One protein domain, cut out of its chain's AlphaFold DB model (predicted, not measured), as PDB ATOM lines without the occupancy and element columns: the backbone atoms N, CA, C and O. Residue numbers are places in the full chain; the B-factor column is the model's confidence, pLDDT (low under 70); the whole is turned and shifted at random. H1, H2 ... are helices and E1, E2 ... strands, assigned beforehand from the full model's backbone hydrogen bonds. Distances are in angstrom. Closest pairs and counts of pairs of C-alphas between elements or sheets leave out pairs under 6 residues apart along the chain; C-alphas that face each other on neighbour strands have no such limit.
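What this domain is: This is residues 11 to 111 of the 115 residues of the protein "PLDc_2 domain-containing protein" of Clostridiales bacterium (UniProt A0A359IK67). A small antiparallel sheet of three strands has one helix, H2, packed across one of its faces, and a second long helix, H3, is held far from this pair at the end of a long link. Residues 95 to 107, of which 98 to 107 belong to H3, stick out free, and short H1 sits in the loop between E2 and E3. The printed part has 101 residues, with three named helices and three named strands in the order E1 E2 H1 E3 H2 H3; the sheet's order is E1 E2 E3, and the class is mixed. The whole is loose, with a radius of gyration of the C-alphas of 16.6 A and spans of 47 by 35 by 28 A.

How they stand to each other: E2, residues 33 to 39, is the inner strand. E1, residues 25 to 30, is its antiparallel neighbour at 167 degrees and forms a hairpin with it; N 28 and O 35 are 2.8 A apart, within hydrogen-bond range. E3, residues 56 to 62, is antiparallel to E2 at 162 degrees, with N 36 and O 59 at 2.8 A. H2, residues 66 to 79, is on the sheet at a height of 10.2 A, over E1 and E2, and runs across the strands, at 67 degrees to E1 on the local plane. The closest C-alphas of H2 and E3 are those of Tyr 68 and Met 61, 7.2 A apart. H1, residues 45 to 48, and H3, residues 98 to 110, are not on the sheet; they are only just apart, at 8.4 A. Every O i to N i+4 pair is within hydrogen-bond range in H3, and 9 of 10 are in H2; H1 is too short for such a pair.

Where its parts are: E1 begins at C-alpha 25, (-31.881, 0.669, -2.338), and spans 16.6 A; E2 spans 20.4 A, E3 20.0 A and H2 19.9 A. H1 spans 5.2 A. H3 spans 18.4 A and ends at C-alpha 110, (-22.312, -18.478, -19.203).

The domain as a whole: The two C-alphas farthest apart, those of Asn 64 and Phe 99, are 47.1 A apart. The printed part has no cut. The link from H2 to H3 is long, with 18 residues; in it residues 87 to 88 pair, antiparallel, with residues 13 to 14. The mean pLDDT of the printed part is 93.8, and no printed residue is under 70.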
ATOM      1  N   VAL A  11     -26.826   7.870 -15.230       93.25
ATOM      2  CA  VAL A  11     -25.980   7.103 -14.310       93.25
ATOM      3  C   VAL A  11     -24.983   8.055 -13.667       93.25
ATOM      4  O   VAL A  11     -24.450   8.940 -14.327       93.25
ATOM      5  N   ARG A  12     -24.720   7.886 -12.377       95.31
ATOM      6  CA  ARG A  12     -23.670   8.614 -11.665       95.31
ATOM      7  C   ARG A  12     -22.849   7.612 -10.867       95.31
ATOM      8  O   ARG A  12     -23.370   6.570 -10.469       95.31
ATOM      9  N   TRP A  13     -21.574   7.911 -10.662       95.56
ATOM     10  CA  TRP A  13     -20.684   7.078  -9.856       95.56
ATOM     11  C   TRP A  13     -20.584   7.659  -8.461       95.56
ATOM     12  O   TRP A  13     -20.380   8.859  -8.337       95.56
ATOM     13  N   TYR A  14     -20.692   6.850  -7.412       96.25
ATOM     14  CA  TYR A  14     -20.429   7.367  -6.072       96.25
ATOM     15  C   TYR A  14     -18.938   7.710  -5.922       96.25
ATOM     16  O   TYR A  14     -18.074   6.920  -6.304       96.25
ATOM     17  N   ASN A  15     -18.640   8.894  -5.392       96.19
ATOM     18  CA  ASN A  15     -17.297   9.445  -5.255       96.19
ATOM     19  C   ASN A  15     -16.634   8.951  -3.963       96.19
ATOM     20  O   ASN A  15     -16.667   9.622  -2.933       96.19
ATOM     21  N   THR A  16     -16.063   7.751  -4.002       93.31
ATOM     22  CA  THR A  16     -15.420   7.146  -2.828       93.31
ATOM     23  C   THR A  16     -13.955   7.567  -2.673       93.31
ATOM     24  O   THR A  16     -13.196   7.481  -3.638       93.31
ATOM     25  N   ASN A  17     -13.510   7.880  -1.454       90.62
ATOM     26  CA  ASN A  17     -12.126   8.239  -1.102       90.62
ATOM     27  C   ASN A  17     -11.419   7.165  -0.243       90.62
ATOM     28  O   ASN A  17     -10.674   7.468   0.692       90.62
ATOM     29  N   GLY A  18     -11.625   5.890  -0.590       90.38
ATOM     30  CA  GLY A  18     -11.088   4.722   0.123       90.38
ATOM     31  C   GLY A  18     -12.139   3.964   0.939       90.38
ATOM     32  O   GLY A  18     -11.938   2.797   1.273       90.38
ATOM     33  N   GLU A  19     -13.279   4.595   1.207       93.75
ATOM     34  CA  GLU A  19     -14.493   3.955   1.704       93.75
ATOM     35  C   GLU A  19     -15.271   3.225   0.598       93.75
ATOM     36  O   GLU A  19     -14.968   3.326  -0.589       93.75
ATOM     37  N   GLN A  20     -16.304   2.479   0.995       91.94
ATOM     38  CA  GLN A  20     -17.236   1.838   0.071       91.94
ATOM     39  C   GLN A  20     -18.643   2.388   0.286       91.94
ATOM     40  O   GLN A  20     -19.149   2.392   1.409       91.94
ATOM     41  N   PHE A  21     -19.305   2.776  -0.803       94.56
ATOM     42  CA  PHE A  21     -20.745   2.992  -0.780       94.56
ATOM     43  C   PHE A  21     -21.456   1.640  -0.809       94.56
ATOM     44  O   PHE A  21     -21.315   0.876  -1.764       94.56
ATOM     45  N   HIS A  22     -22.189   1.321   0.257       95.75
ATOM     46  CA  HIS A  22     -22.702  -0.033   0.467       95.75
ATOM     47  C   HIS A  22     -24.232  -0.128   0.530       95.75
ATOM     48  O   HIS A  22     -24.762  -1.215   0.770       95.75
ATOM     49  N   THR A  23     -24.951   0.961   0.255       96.12
ATOM     50  CA  THR A  23     -26.417   0.964   0.172       96.12
ATOM     51  C   THR A  23     -26.889   0.221  -1.076       96.12
ATOM     52  O   THR A  23     -26.444   0.518  -2.183       96.12
ATOM     53  N   LYS A  24     -27.834  -0.711  -0.908       96.62
ATOM     54  CA  LYS A  24     -28.624  -1.276  -2.006       96.62
ATOM     55  C   LYS A  24     -30.084  -0.919  -1.765       96.62
ATOM     56  O   LYS A  24     -30.748  -1.502  -0.911       96.62
ATOM     57  N   LEU A  25     -30.529   0.131  -2.446       97.44
ATOM     58  CA  LEU A  25     -31.881   0.669  -2.338       97.44
ATOM     59  C   LEU A  25     -32.435   0.975  -3.735       97.44
ATOM     60  O   LEU A  25     -31.716   1.512  -4.576       97.44
ATOM     61  N   ILE A  26     -33.676   0.581  -3.999       97.38
ATOM     62  CA  ILE A  26     -34.454   0.925  -5.190       97.38
ATOM     63  C   ILE A  26     -35.680   1.694  -4.715       97.38
ATOM     64  O   ILE A  26     -36.391   1.244  -3.819       97.38
ATOM     65  N   LYS A  27     -35.956   2.818  -5.374       97.75
ATOM     66  CA  LYS A  27     -37.215   3.556  -5.274       97.75
ATOM     67  C   LYS A  27     -37.880   3.550  -6.647       97.75
ATOM     68  O   LYS A  27     -37.240   3.880  -7.644       97.75
ATOM     69  N   ILE A  28     -39.151   3.167  -6.708       98.12
ATOM     70  CA  ILE A  28     -39.950   3.137  -7.935       98.12
ATOM     71  C   ILE A  28     -41.197   3.979  -7.711       98.12
ATOM     72  O   ILE A  28     -42.076   3.607  -6.938       98.12
ATOM     73  N   ASP A  29     -41.299   5.084  -8.439       97.81
ATOM     74  CA  ASP A  29     -42.435   5.993  -8.360       97.81
ATOM     75  C   ASP A  29     -43.442   5.723  -9.479       97.81
ATOM     76  O   ASP A  29     -43.085   5.687 -10.656       97.81
ATOM     77  N   SER A  30     -44.723   5.590  -9.125       97.06
ATOM     78  CA  SER A  30     -45.811   5.389 -10.089       97.06
ATOM     79  C   SER A  30     -47.065   6.151  -9.665       97.06
ATOM     80  O   SER A  30     -47.720   5.823  -8.673       97.06
ATOM     81  N   GLY A  31     -47.395   7.217 -10.401       96.31
ATOM     82  CA  GLY A  31     -48.470   8.137 -10.021       96.31
ATOM     83  C   GLY A  31     -48.245   8.714  -8.617       96.31
ATOM     84  O   GLY A  31     -47.192   9.303  -8.355       96.31
ATOM     85  N   ASN A  32     -49.221   8.506  -7.728       96.94
ATOM     86  CA  ASN A  32     -49.186   8.943  -6.324       96.94
ATOM     87  C   ASN A  32     -48.623   7.886  -5.359       96.94
ATOM     88  O   ASN A  32     -48.600   8.126  -4.154       96.94
ATOM     89  N   LYS A  33     -48.167   6.736  -5.866       98.06
ATOM     90  CA  LYS A  33     -47.568   5.659  -5.072       98.06
ATOM     91  C   LYS A  33     -46.062   5.579  -5.296       98.06
ATOM     92  O   LYS A  33     -45.555   5.987  -6.347       98.06
ATOM     93  N   SER A  34     -45.370   5.012  -4.319       98.31
ATOM     94  CA  SER A  34     -43.961   4.652  -4.407       98.31
ATOM     95  C   SER A  34     -43.732   3.265  -3.814       98.31
ATOM     96  O   SER A  34     -44.413   2.858  -2.869       98.31
ATOM     97  N   VAL A  35     -42.784   2.533  -4.386       98.50
ATOM     98  CA  VAL A  35     -42.287   1.262  -3.859       98.50
ATOM     99  C   VAL A  35     -40.817   1.430  -3.532       98.50
ATOM    100  O   VAL A  35     -40.038   1.852  -4.386       98.50
ATOM    101  N   ILE A  36     -40.437   1.055  -2.318       98.06
ATOM    102  CA  ILE A  36     -39.051   1.043  -1.866       98.06
ATOM    103  C   ILE A  36     -38.649  -0.398  -1.603       98.06
ATOM    104  O   ILE A  36     -39.364  -1.126  -0.916       98.06
ATOM    105  N   ILE A  37     -37.522  -0.815  -2.169       97.81
ATOM    106  CA  ILE A  37     -36.923  -2.129  -1.939       97.81
ATOM    107  C   ILE A  37     -35.499  -1.893  -1.463       97.81
ATOM    108  O   ILE A  37     -34.730  -1.225  -2.150       97.81
ATOM    109  N   GLY A  38     -35.144  -2.416  -0.295       97.19
ATOM    110  CA  GLY A  38     -33.793  -2.287   0.238       97.19
ATOM    111  C   GLY A  38     -33.404  -3.468   1.107       97.19
ATOM    112  O   GLY A  38     -34.257  -4.082   1.749       97.19
ATOM    113  N   GLY A  39     -32.111  -3.772   1.132       96.25
ATOM    114  CA  GLY A  39     -31.590  -4.915   1.869       96.25
ATOM    115  C   GLY A  39     -30.160  -5.264   1.487       96.25
ATOM    116  O   GLY A  39     -29.319  -4.377   1.310       96.25
ATOM    117  N   SER A  40     -29.871  -6.561   1.416       95.94
ATOM    118  CA  SER A  40     -28.521  -7.068   1.157       95.94
ATOM    119  C   SER A  40     -28.214  -7.264  -0.330       95.94
ATOM    120  O   SER A  40     -27.036  -7.215  -0.706       95.94
ATOM    121  N   ALA A  41     -29.237  -7.412  -1.179       95.19
ATOM    122  CA  ALA A  41     -29.047  -7.769  -2.580       95.19
ATOM    123  C   ALA A  41     -28.412  -6.634  -3.399       95.19
ATOM    124  O   ALA A  41     -28.975  -5.549  -3.536       95.19
ATOM    125  N   ASN A  42     -27.257  -6.892  -4.025       93.62
ATOM    126  CA  ASN A  42     -26.780  -6.040  -5.121       93.62
ATOM    127  C   ASN A  42     -27.607  -6.291  -6.390       93.62
ATOM    128  O   ASN A  42     -28.186  -7.358  -6.567       93.62
ATOM    129  N   TYR A  43     -27.612  -5.343  -7.328       91.81
ATOM    130  CA  TYR A  43     -28.372  -5.473  -8.579       91.81
ATOM    131  C   TYR A  43     -27.617  -6.253  -9.651       91.81
ATOM    132  O   TYR A  43     -27.380  -5.765 -10.754       91.81
ATOM    133  N   THR A  44     -27.241  -7.476  -9.298       89.00
ATOM    134  CA  THR A  44     -26.571  -8.434 -10.175       89.00
ATOM    135  C   THR A  44     -27.511  -9.604 -10.429       89.00
ATOM    136  O   THR A  44     -28.386  -9.903  -9.608       89.00
ATOM    137  N   ARG A  45     -27.316 -10.330 -11.535       85.19
ATOM    138  CA  ARG A  45     -28.079 -11.565 -11.752       85.19
ATOM    139  C   ARG A  45     -27.864 -12.546 -10.603       85.19
ATOM    140  O   ARG A  45     -28.808 -13.187 -10.180       85.19
ATOM    141  N   ARG A  46     -26.653 -12.646 -10.058       85.12
ATOM    142  CA  ARG A  46     -26.352 -13.605  -8.994       85.12
ATOM    143  C   ARG A  46     -27.183 -13.357  -7.725       85.12
ATOM    144  O   ARG A  46     -27.690 -14.302  -7.137       85.12
ATOM    145  N   ASN A  47     -27.321 -12.099  -7.311       89.00
ATOM    146  CA  ASN A  47     -28.085 -11.753  -6.111       89.00
ATOM    147  C   ASN A  47     -29.606 -11.844  -6.337       89.00
ATOM    148  O   ASN A  47     -30.323 -12.206  -5.416       89.00
ATOM    149  N   ILE A  48     -30.098 -11.530  -7.544       89.00
ATOM    150  CA  ILE A  48     -31.544 -11.489  -7.842       89.00
ATOM    151  C   ILE A  48     -32.092 -12.847  -8.328       89.00
ATOM    152  O   ILE A  48     -33.264 -13.145  -8.121       89.00
ATOM    153  N   ASP A  49     -31.264 -13.680  -8.960       87.62
ATOM    154  CA  ASP A  49     -31.631 -14.973  -9.573       87.62
ATOM    155  C   ASP A  49     -31.304 -16.163  -8.644       87.62
ATOM    156  O   ASP A  49     -30.874 -17.221  -9.096       87.62
ATOM    157  N   ASP A  50     -31.459 -15.962  -7.329       80.38
ATOM    158  CA  ASP A  50     -31.421 -16.996  -6.274       80.38
ATOM    159  C   ASP A  50     -30.096 -17.783  -6.140       80.38
ATOM    160  O   ASP A  50     -30.045 -18.889  -5.601       80.38
ATOM    161  N   PHE A  51     -28.972 -17.222  -6.607       83.50
ATOM    162  CA  PHE A  51     -27.649 -17.828  -6.385       83.50
ATOM    163  C   PHE A  51     -27.034 -17.450  -5.033       83.50
ATOM    164  O   PHE A  51     -26.099 -18.118  -4.580       83.50
ATOM    165  N   ASN A  52     -27.528 -16.380  -4.411       88.50
ATOM    166  CA  ASN A  52     -27.131 -15.940  -3.083       88.50
ATOM    167  C   ASN A  52     -28.362 -15.860  -2.174       88.50
ATOM    168  O   ASN A  52     -29.447 -15.495  -2.617       88.50
ATOM    169  N   LEU A  53     -28.167 -16.154  -0.887       93.50
ATOM    170  CA  LEU A  53     -29.195 -15.925   0.120       93.50
ATOM    171  C   LEU A  53     -29.210 -14.438   0.487       93.50
ATOM    172  O   LEU A  53     -28.327 -13.971   1.207       93.50
ATOM    173  N   GLU A  54     -30.210 -13.720  -0.008       95.44
ATOM    174  CA  GLU A  54     -30.413 -12.297   0.260       95.44
ATOM    175  C   GLU A  54     -31.593 -12.066   1.211       95.44
ATOM    176  O   GLU A  54     -32.459 -12.923   1.403       95.44
ATOM    177  N   THR A  55     -31.634 -10.901   1.853       96.31
ATOM    178  CA  THR A  55     -32.763 -10.476   2.682       96.31
ATOM    179  C   THR A  55     -33.072  -9.021   2.395       96.31
ATOM    180  O   THR A  55     -32.305  -8.130   2.765       96.31
ATOM    181  N   ASP A  56     -34.233  -8.799   1.786       96.69
ATOM    182  CA  ASP A  56     -34.708  -7.480   1.394       96.69
ATOM    183  C   ASP A  56     -36.099  -7.201   1.969       96.69
ATOM    184  O   ASP A  56     -36.915  -8.104   2.182       96.69
ATOM    185  N   ILE A  57     -36.380  -5.921   2.199       97.69
ATOM    186  CA  ILE A  57     -37.684  -5.415   2.615       97.69
ATOM    187  C   ILE A  57     -38.269  -4.612   1.461       97.69
ATOM    188  O   ILE A  57     -37.620  -3.717   0.921       97.69
ATOM    189  N   LYS A  58     -39.525  -4.911   1.126       98.00
ATOM    190  CA  LYS A  58     -40.342  -4.114   0.215       98.00
ATOM    191  C   LYS A  58     -41.380  -3.331   1.012       98.00
ATOM    192  O   LYS A  58     -42.166  -3.924   1.748       98.00
ATOM    193  N   VAL A  59     -41.422  -2.021   0.804       98.19
ATOM    194  CA  VAL A  59     -42.432  -1.118   1.364       98.19
ATOM    195  C   VAL A  59     -43.181  -0.444   0.222       98.19
ATOM    196  O   VAL A  59     -42.564   0.085  -0.700       98.19
ATOM    197  N   GLU A  60     -44.508  -0.459   0.275       98.31
ATOM    198  CA  GLU A  60     -45.369   0.303  -0.634       98.31
ATOM    199  C   GLU A  60     -46.017   1.445   0.152       98.31
ATOM    200  O   GLU A  60     -46.526   1.216   1.248       98.31
ATOM    201  N   MET A  61     -45.988   2.662  -0.390       97.88
ATOM    202  CA  MET A  61     -46.449   3.869   0.310       97.88
ATOM    203  C   MET A  61     -47.076   4.893  -0.642       97.88
ATOM    204  O   MET A  61     -46.895   4.822  -1.864       97.88
ATOM    205  N   ASP A  62     -47.820   5.849  -0.088       98.00
ATOM    206  CA  ASP A  62     -48.218   7.061  -0.803       98.00
ATOM    207  C   ASP A  62     -47.066   8.072  -0.809       98.00
ATOM    208  O   ASP A  62     -46.285   8.163   0.131       98.00
ATOM    209  N   LYS A  63     -46.973   8.899  -1.855       97.62
ATOM    210  CA  LYS A  63     -45.936   9.947  -1.933       97.62
ATOM    211  C   LYS A  63     -46.076  11.056  -0.882       97.62
ATOM    212  O   LYS A  63     -45.174  11.872  -0.736       97.62
ATOM    213  N   ASN A  64     -47.204  11.102  -0.175       97.06
ATOM    214  CA  ASN A  64     -47.435  12.040   0.922       97.06
ATOM    215  C   ASN A  64     -47.000  11.472   2.284       97.06
ATOM    216  O   ASN A  64     -47.078  12.192   3.278       97.06
ATOM    217  N   ASP A  65     -46.582  10.203   2.343       97.69
ATOM    218  CA  ASP A  65     -46.077   9.597   3.573       97.69
ATOM    219  C   ASP A  65     -44.695  10.169   3.922       97.69
ATOM    220  O   ASP A  65     -43.881  10.480   3.050       97.69
ATOM    221  N   GLU A  66     -44.402  10.283   5.217       97.88
ATOM    222  CA  GLU A  66     -43.132  10.833   5.714       97.88
ATOM    223  C   GLU A  66     -41.922  10.053   5.175       97.88
ATOM    224  O   GLU A  66     -40.979  10.646   4.651       97.88
ATOM    225  N   LEU A  67     -42.013   8.718   5.171       96.88
ATOM    226  CA  LEU A  67     -40.971   7.823   4.664       96.88
ATOM    227  C   LEU A  67     -40.624   8.076   3.186       96.88
ATOM    228  O   LEU A  67     -39.466   7.922   2.793       96.88
ATOM    229  N   TYR A  68     -41.596   8.490   2.364       98.00
ATOM    230  CA  TYR A  68     -41.319   8.857   0.974       98.00
ATOM    231  C   TYR A  68     -40.367  10.050   0.921       98.00
ATOM    232  O   TYR A  68     -39.386  10.018   0.181       98.00
ATOM    233  N   SER A  69     -40.650  11.082   1.718       97.81
ATOM    234  CA  SER A  69     -39.872  12.323   1.732       97.81
ATOM    235  C   SER A  69     -38.462  12.088   2.268       97.81
ATOM    236  O   SER A  69     -37.505  12.639   1.730       97.81
ATOM    237  N   GLU A  70     -38.315  11.226   3.276       97.94
ATOM    238  CA  GLU A  70     -37.005  10.839   3.808       97.94
ATOM    239  C   GLU A  70     -36.144  10.125   2.761       97.94
ATOM    240  O   GLU A  70     -34.986  10.494   2.550       97.94
ATOM    241  N   VAL A  71     -36.696   9.119   2.073       97.69
ATOM    242  CA  VAL A  71     -35.927   8.351   1.084       97.69
ATOM    243  C   VAL A  71     -35.665   9.166  -0.179       97.69
ATOM    244  O   VAL A  71     -34.568   9.094  -0.735       97.69
ATOM    245  N   ASP A  72     -36.638   9.962  -0.623       97.62
ATOM    246  CA  ASP A  72     -36.458  10.880  -1.747       97.62
ATOM    247  C   ASP A  72     -35.370  11.917  -1.444       97.62
ATOM    248  O   ASP A  72     -34.449  12.086  -2.237       97.62
ATOM    249  N   GLY A  73     -35.408  12.528  -0.256       97.88
ATOM    250  CA  GLY A  73     -34.384  13.465   0.200       97.88
ATOM    251  C   GLY A  73     -32.996  12.829   0.297       97.88
ATOM    252  O   GLY A  73     -32.025  13.410  -0.180       97.88
ATOM    253  N   TYR A  74     -32.889  11.612   0.842       97.44
ATOM    254  CA  TYR A  74     -31.622  10.876   0.907       97.44
ATOM    255  C   TYR A  74     -31.012  10.642  -0.484       97.44
ATOM    256  O   TYR A  74     -29.828  10.915  -0.696       97.44
ATOM    257  N   LEU A  75     -31.813  10.159  -1.440       97.19
ATOM    258  CA  LEU A  75     -31.350   9.896  -2.804       97.19
ATOM    259  C   LEU A  75     -31.005  11.192  -3.550       97.19
ATOM    260  O   LEU A  75     -29.942  11.259  -4.168       97.19
ATOM    261  N   ASN A  76     -31.855  12.220  -3.458       97.19
ATOM    262  CA  ASN A  76     -31.643  13.502  -4.132       97.19
ATOM    263  C   ASN A  76     -30.414  14.235  -3.596       97.19
ATOM    264  O   ASN A  76     -29.626  14.731  -4.395       97.19
ATOM    265  N   LYS A  77     -30.171  14.206  -2.278       97.19
ATOM    266  CA  LYS A  77     -28.963  14.789  -1.677       97.19
ATOM    267  C   LYS A  77     -27.685  14.256  -2.328       97.19
ATOM    268  O   LYS A  77     -26.802  15.029  -2.692       97.19
ATOM    269  N   MET A  78     -27.589  12.936  -2.503       96.56
ATOM    270  CA  MET A  78     -26.427  12.314  -3.150       96.56
ATOM    271  C   MET A  78     -26.394  12.569  -4.659       96.56
ATOM    272  O   MET A  78     -25.324  12.738  -5.241       96.56
ATOM    273  N   TRP A  79     -27.558  12.557  -5.305       97.19
ATOM    274  CA  TRP A  79     -27.669  12.703  -6.751       97.19
ATOM    275  C   TRP A  79     -27.306  14.115  -7.228       97.19
ATOM    276  O   TRP A  79     -26.546  14.262  -8.183       97.19
ATOM    277  N   GLU A  80     -27.813  15.131  -6.534       97.44
ATOM    278  CA  GLU A  80     -27.605  16.553  -6.830       97.44
ATOM    279  C   GLU A  80     -26.365  17.130  -6.126       97.44
ATOM    280  O   GLU A  80     -26.055  18.309  -6.287       97.44
ATOM    281  N   ASN A  81     -25.622  16.305  -5.374       97.12
ATOM    282  CA  ASN A  81     -24.452  16.728  -4.598       97.12
ATOM    283  C   ASN A  81     -24.763  17.875  -3.612       97.12
ATOM    284  O   ASN A  81     -23.986  18.816  -3.437       97.12
ATOM    285  N   GLU A  82     -25.920  17.810  -2.948       96.69
ATOM    286  CA  GLU A  82     -26.328  18.841  -1.993       96.69
ATOM    287  C   GLU A  82     -25.440  18.795  -0.746       96.69
ATOM    288  O   GLU A  82     -25.462  17.831   0.017       96.69
ATOM    289  N   GLU A  83     -24.688  19.870  -0.502       93.75
ATOM    290  CA  GLU A  83     -23.789  20.004   0.657       93.75
ATOM    291  C   GLU A  83     -22.600  19.017   0.668       93.75
ATOM    292  O   GLU A  83     -21.960  18.845   1.707       93.75
ATOM    293  N   GLY A  84     -22.266  18.384  -0.465       93.44
ATOM    294  CA  GLY A  84     -21.093  17.514  -0.563       93.44
ATOM    295  C   GLY A  84     -20.891  16.863  -1.931       93.44
ATOM    296  O   GLY A  84     -21.819  16.735  -2.721       93.44
ATOM    297  N   ASP A  85     -19.668  16.401  -2.193       94.88
ATOM    298  CA  ASP A  85     -19.288  15.748  -3.453       94.88
ATOM    299  C   ASP A  85     -19.559  14.235  -3.402       94.88
ATOM    300  O   ASP A  85     -18.629  13.429  -3.331       94.88
ATOM    301  N   PHE A  86     -20.836  13.840  -3.401       96.38
ATOM    302  CA  PHE A  86     -21.252  12.437  -3.256       96.38
ATOM    303  C   PHE A  86     -21.094  11.613  -4.529       96.38
ATOM    304  O   PHE A  86     -20.771  10.429  -4.459       96.38
ATOM    305  N   THR A  87     -21.358  12.199  -5.694       97.38
ATOM    306  CA  THR A  87     -21.383  11.484  -6.969       97.38
ATOM    307  C   THR A  87     -20.676  12.246  -8.088       97.38
ATOM    308  O   THR A  87     -20.678  13.474  -8.135       97.38
ATOM    309  N   LEU A  88     -20.087  11.503  -9.019       96.88
ATOM    310  CA  LEU A  88     -19.426  11.987 -10.226       96.88
ATOM    311  C   LEU A  88     -20.271  11.689 -11.466       96.88
ATOM    312  O   LEU A  88     -21.090  10.761 -11.479       96.88
ATOM    313  N   ASP A  89     -20.027  12.458 -12.522       94.06
ATOM    314  CA  ASP A  89     -20.677  12.267 -13.815       94.06
ATOM    315  C   ASP A  89     -20.319  10.911 -14.434       94.06
ATOM    316  O   ASP A  89     -19.291  10.300 -14.122       94.06
ATOM    317  N   THR A  90     -21.186  10.420 -15.325       91.19
ATOM    318  CA  THR A  90     -21.038   9.100 -15.953       91.19
ATOM    319  C   THR A  90     -19.644   8.923 -16.565       91.19
ATOM    320  O   THR A  90     -19.035   7.861 -16.431       91.19
ATOM    321  N   GLU A  91     -19.124   9.966 -17.208       90.44
ATOM    322  CA  GLU A  91     -17.873   9.989 -17.963       90.44
ATOM    323  C   GLU A  91     -16.638   9.717 -17.100       90.44
ATOM    324  O   GLU A  91     -15.638   9.241 -17.633       90.44
ATOM    325  N   SER A  92     -16.694   9.964 -15.786       92.00
ATOM    326  CA  SER A  92     -15.538   9.802 -14.894       92.00
ATOM    327  C   SER A  92     -15.003   8.369 -14.851       92.00
ATOM    328  O   SER A  92     -13.795   8.175 -14.739       92.00
ATOM    329  N   PHE A  93     -15.884   7.371 -14.984       88.06
ATOM    330  CA  PHE A  93     -15.504   5.951 -15.015       88.06
ATOM    331  C   PHE A  93     -16.150   5.166 -16.165       88.06
ATOM    332  O   PHE A  93     -16.035   3.941 -16.229       88.06
ATOM    333  N   TYR A  94     -16.838   5.839 -17.090       86.06
ATOM    334  CA  TYR A  94     -17.401   5.167 -18.254       86.06
ATOM    335  C   TYR A  94     -16.296   4.727 -19.220       86.06
ATOM    336  O   TYR A  94     -15.588   5.546 -19.801       86.06
ATOM    337  N   GLU A  95     -16.199   3.420 -19.454       84.06
ATOM    338  CA  GLU A  95     -15.294   2.844 -20.446       84.06
ATOM    339  C   GLU A  95     -16.064   2.330 -21.672       84.06
ATOM    340  O   GLU A  95     -16.873   1.406 -21.578       84.06
ATOM    341  N   ASP A  96     -15.759   2.872 -22.855       82.31
ATOM    342  CA  ASP A  96     -16.327   2.414 -24.132       82.31
ATOM    343  C   ASP A  96     -15.385   1.437 -24.851       82.31
ATOM    344  O   ASP A  96     -14.835   1.723 -25.915       82.31
ATOM    345  N   ASN A  97     -15.133   0.281 -24.233       88.38
ATOM    346  CA  ASN A  97     -14.250  -0.744 -24.788       88.38
ATOM    347  C   ASN A  97     -15.050  -1.971 -25.243       88.38
ATOM    348  O   ASN A  97     -15.486  -2.794 -24.436       88.38
ATOM    349  N   TRP A  98     -15.197  -2.121 -26.561       87.25
ATOM    350  CA  TRP A  98     -15.964  -3.206 -27.178       87.25
ATOM    351  C   TRP A  98     -15.427  -4.608 -26.847       87.25
ATOM    352  O   TRP A  98     -16.206  -5.556 -26.764       87.25
ATOM    353  N   PHE A  99     -14.115  -4.755 -26.625       91.56
ATOM    354  CA  PHE A  99     -13.506  -6.036 -26.270       91.56
ATOM    355  C   PHE A  99     -13.845  -6.427 -24.828       91.56
ATOM    356  O   PHE A  99     -14.303  -7.545 -24.589       91.56
ATOM    357  N   LYS A 100     -13.712  -5.486 -23.878       88.38
ATOM    358  CA  LYS A 100     -14.174  -5.679 -22.490       88.38
ATOM    359  C   LYS A 100     -15.672  -5.991 -22.454       88.38
ATOM    360  O   LYS A 100     -16.087  -6.902 -21.742       88.38
ATOM    361  N   TRP A 101     -16.466  -5.301 -23.273       87.69
ATOM    362  CA  TRP A 101     -17.897  -5.572 -23.406       87.69
ATOM    363  C   TRP A 101     -18.186  -6.989 -23.925       87.69
ATOM    364  O   TRP A 101     -19.068  -7.661 -23.397       87.69
ATOM    365  N   GLY A 102     -17.426  -7.472 -24.914       90.69
ATOM    366  CA  GLY A 102     -17.550  -8.839 -25.423       90.69
ATOM    367  C   GLY A 102     -17.234  -9.902 -24.366       90.69
ATOM    368  O   GLY A 102     -17.988 -10.862 -24.223       90.69
ATOM    369  N   ILE A 103     -16.163  -9.706 -23.584       91.94
ATOM    370  CA  ILE A 103     -15.819 -10.587 -22.454       91.94
ATOM    371  C   ILE A 103     -16.948 -10.595 -21.420       91.94
ATOM    372  O   ILE A 103     -17.426 -11.672 -21.062       91.94
ATOM    373  N   TYR A 104     -17.408  -9.412 -21.000       88.94
ATOM    374  CA  TYR A 104     -18.531  -9.264 -20.073       88.94
ATOM    375  C   TYR A 104     -19.771 -10.017 -20.569       88.94
ATOM    376  O   TYR A 104     -20.355 -10.811 -19.835       88.94
ATOM    377  N   TYR A 105     -20.139  -9.849 -21.842       89.00
ATOM    378  CA  TYR A 105     -21.308 -10.510 -22.419       89.00
ATOM    379  C   TYR A 105     -21.202 -12.042 -22.379       89.00
ATOM    380  O   TYR A 105     -22.181 -12.725 -22.074       89.00
ATOM    381  N   ILE A 106     -20.018 -12.597 -22.663       92.88
ATOM    382  CA  ILE A 106     -19.772 -14.044 -22.576       92.88
ATOM    383  C   ILE A 106     -19.874 -14.520 -21.120       92.88
ATOM    384  O   ILE A 106     -20.541 -15.520 -20.855       92.88
ATOM    385  N   GLN A 107     -19.256 -13.802 -20.176       91.31
ATOM    386  CA  GLN A 107     -19.321 -14.128 -18.747       91.31
ATOM    387  C   GLN A 107     -20.765 -14.116 -18.229       91.31
ATOM    388  O   GLN A 107     -21.180 -15.056 -17.546       91.31
ATOM    389  N   GLU A 108     -21.553 -13.112 -18.619       87.25
ATOM    390  CA  GLU A 108     -22.981 -13.034 -18.312       87.25
ATOM    391  C   GLU A 108     -23.757 -14.211 -18.900       87.25
ATOM    392  O   GLU A 108     -24.480 -14.907 -18.188       87.25
ATOM    393  N   LYS A 109     -23.578 -14.519 -20.188       88.19
ATOM    394  CA  LYS A 109     -24.313 -15.623 -20.824       88.19
ATOM    395  C   LYS A 109     -23.990 -16.992 -20.230       88.19
ATOM    396  O   LYS A 109     -24.870 -17.848 -20.214       88.19
ATOM    397  N   LEU A 110     -22.770 -17.194 -19.735       89.94
ATOM    398  CA  LEU A 110     -22.312 -18.478 -19.203       89.94
ATOM    399  C   LEU A 110     -22.488 -18.656 -17.688       89.94
ATOM    400  O   LEU A 110     -22.229 -19.750 -17.198       89.94
ATOM    401  N   GLY A 111     -22.902 -17.635 -16.929       83.12
ATOM    402  CA  GLY A 111     -22.974 -17.776 -15.460       83.12
ATOM    403  C   GLY A 111     -21.669 -17.483 -14.723       83.12
ATOM    404  O   GLY A 111     -21.573 -17.762 -13.534       83.12
TER     405      GLY A 111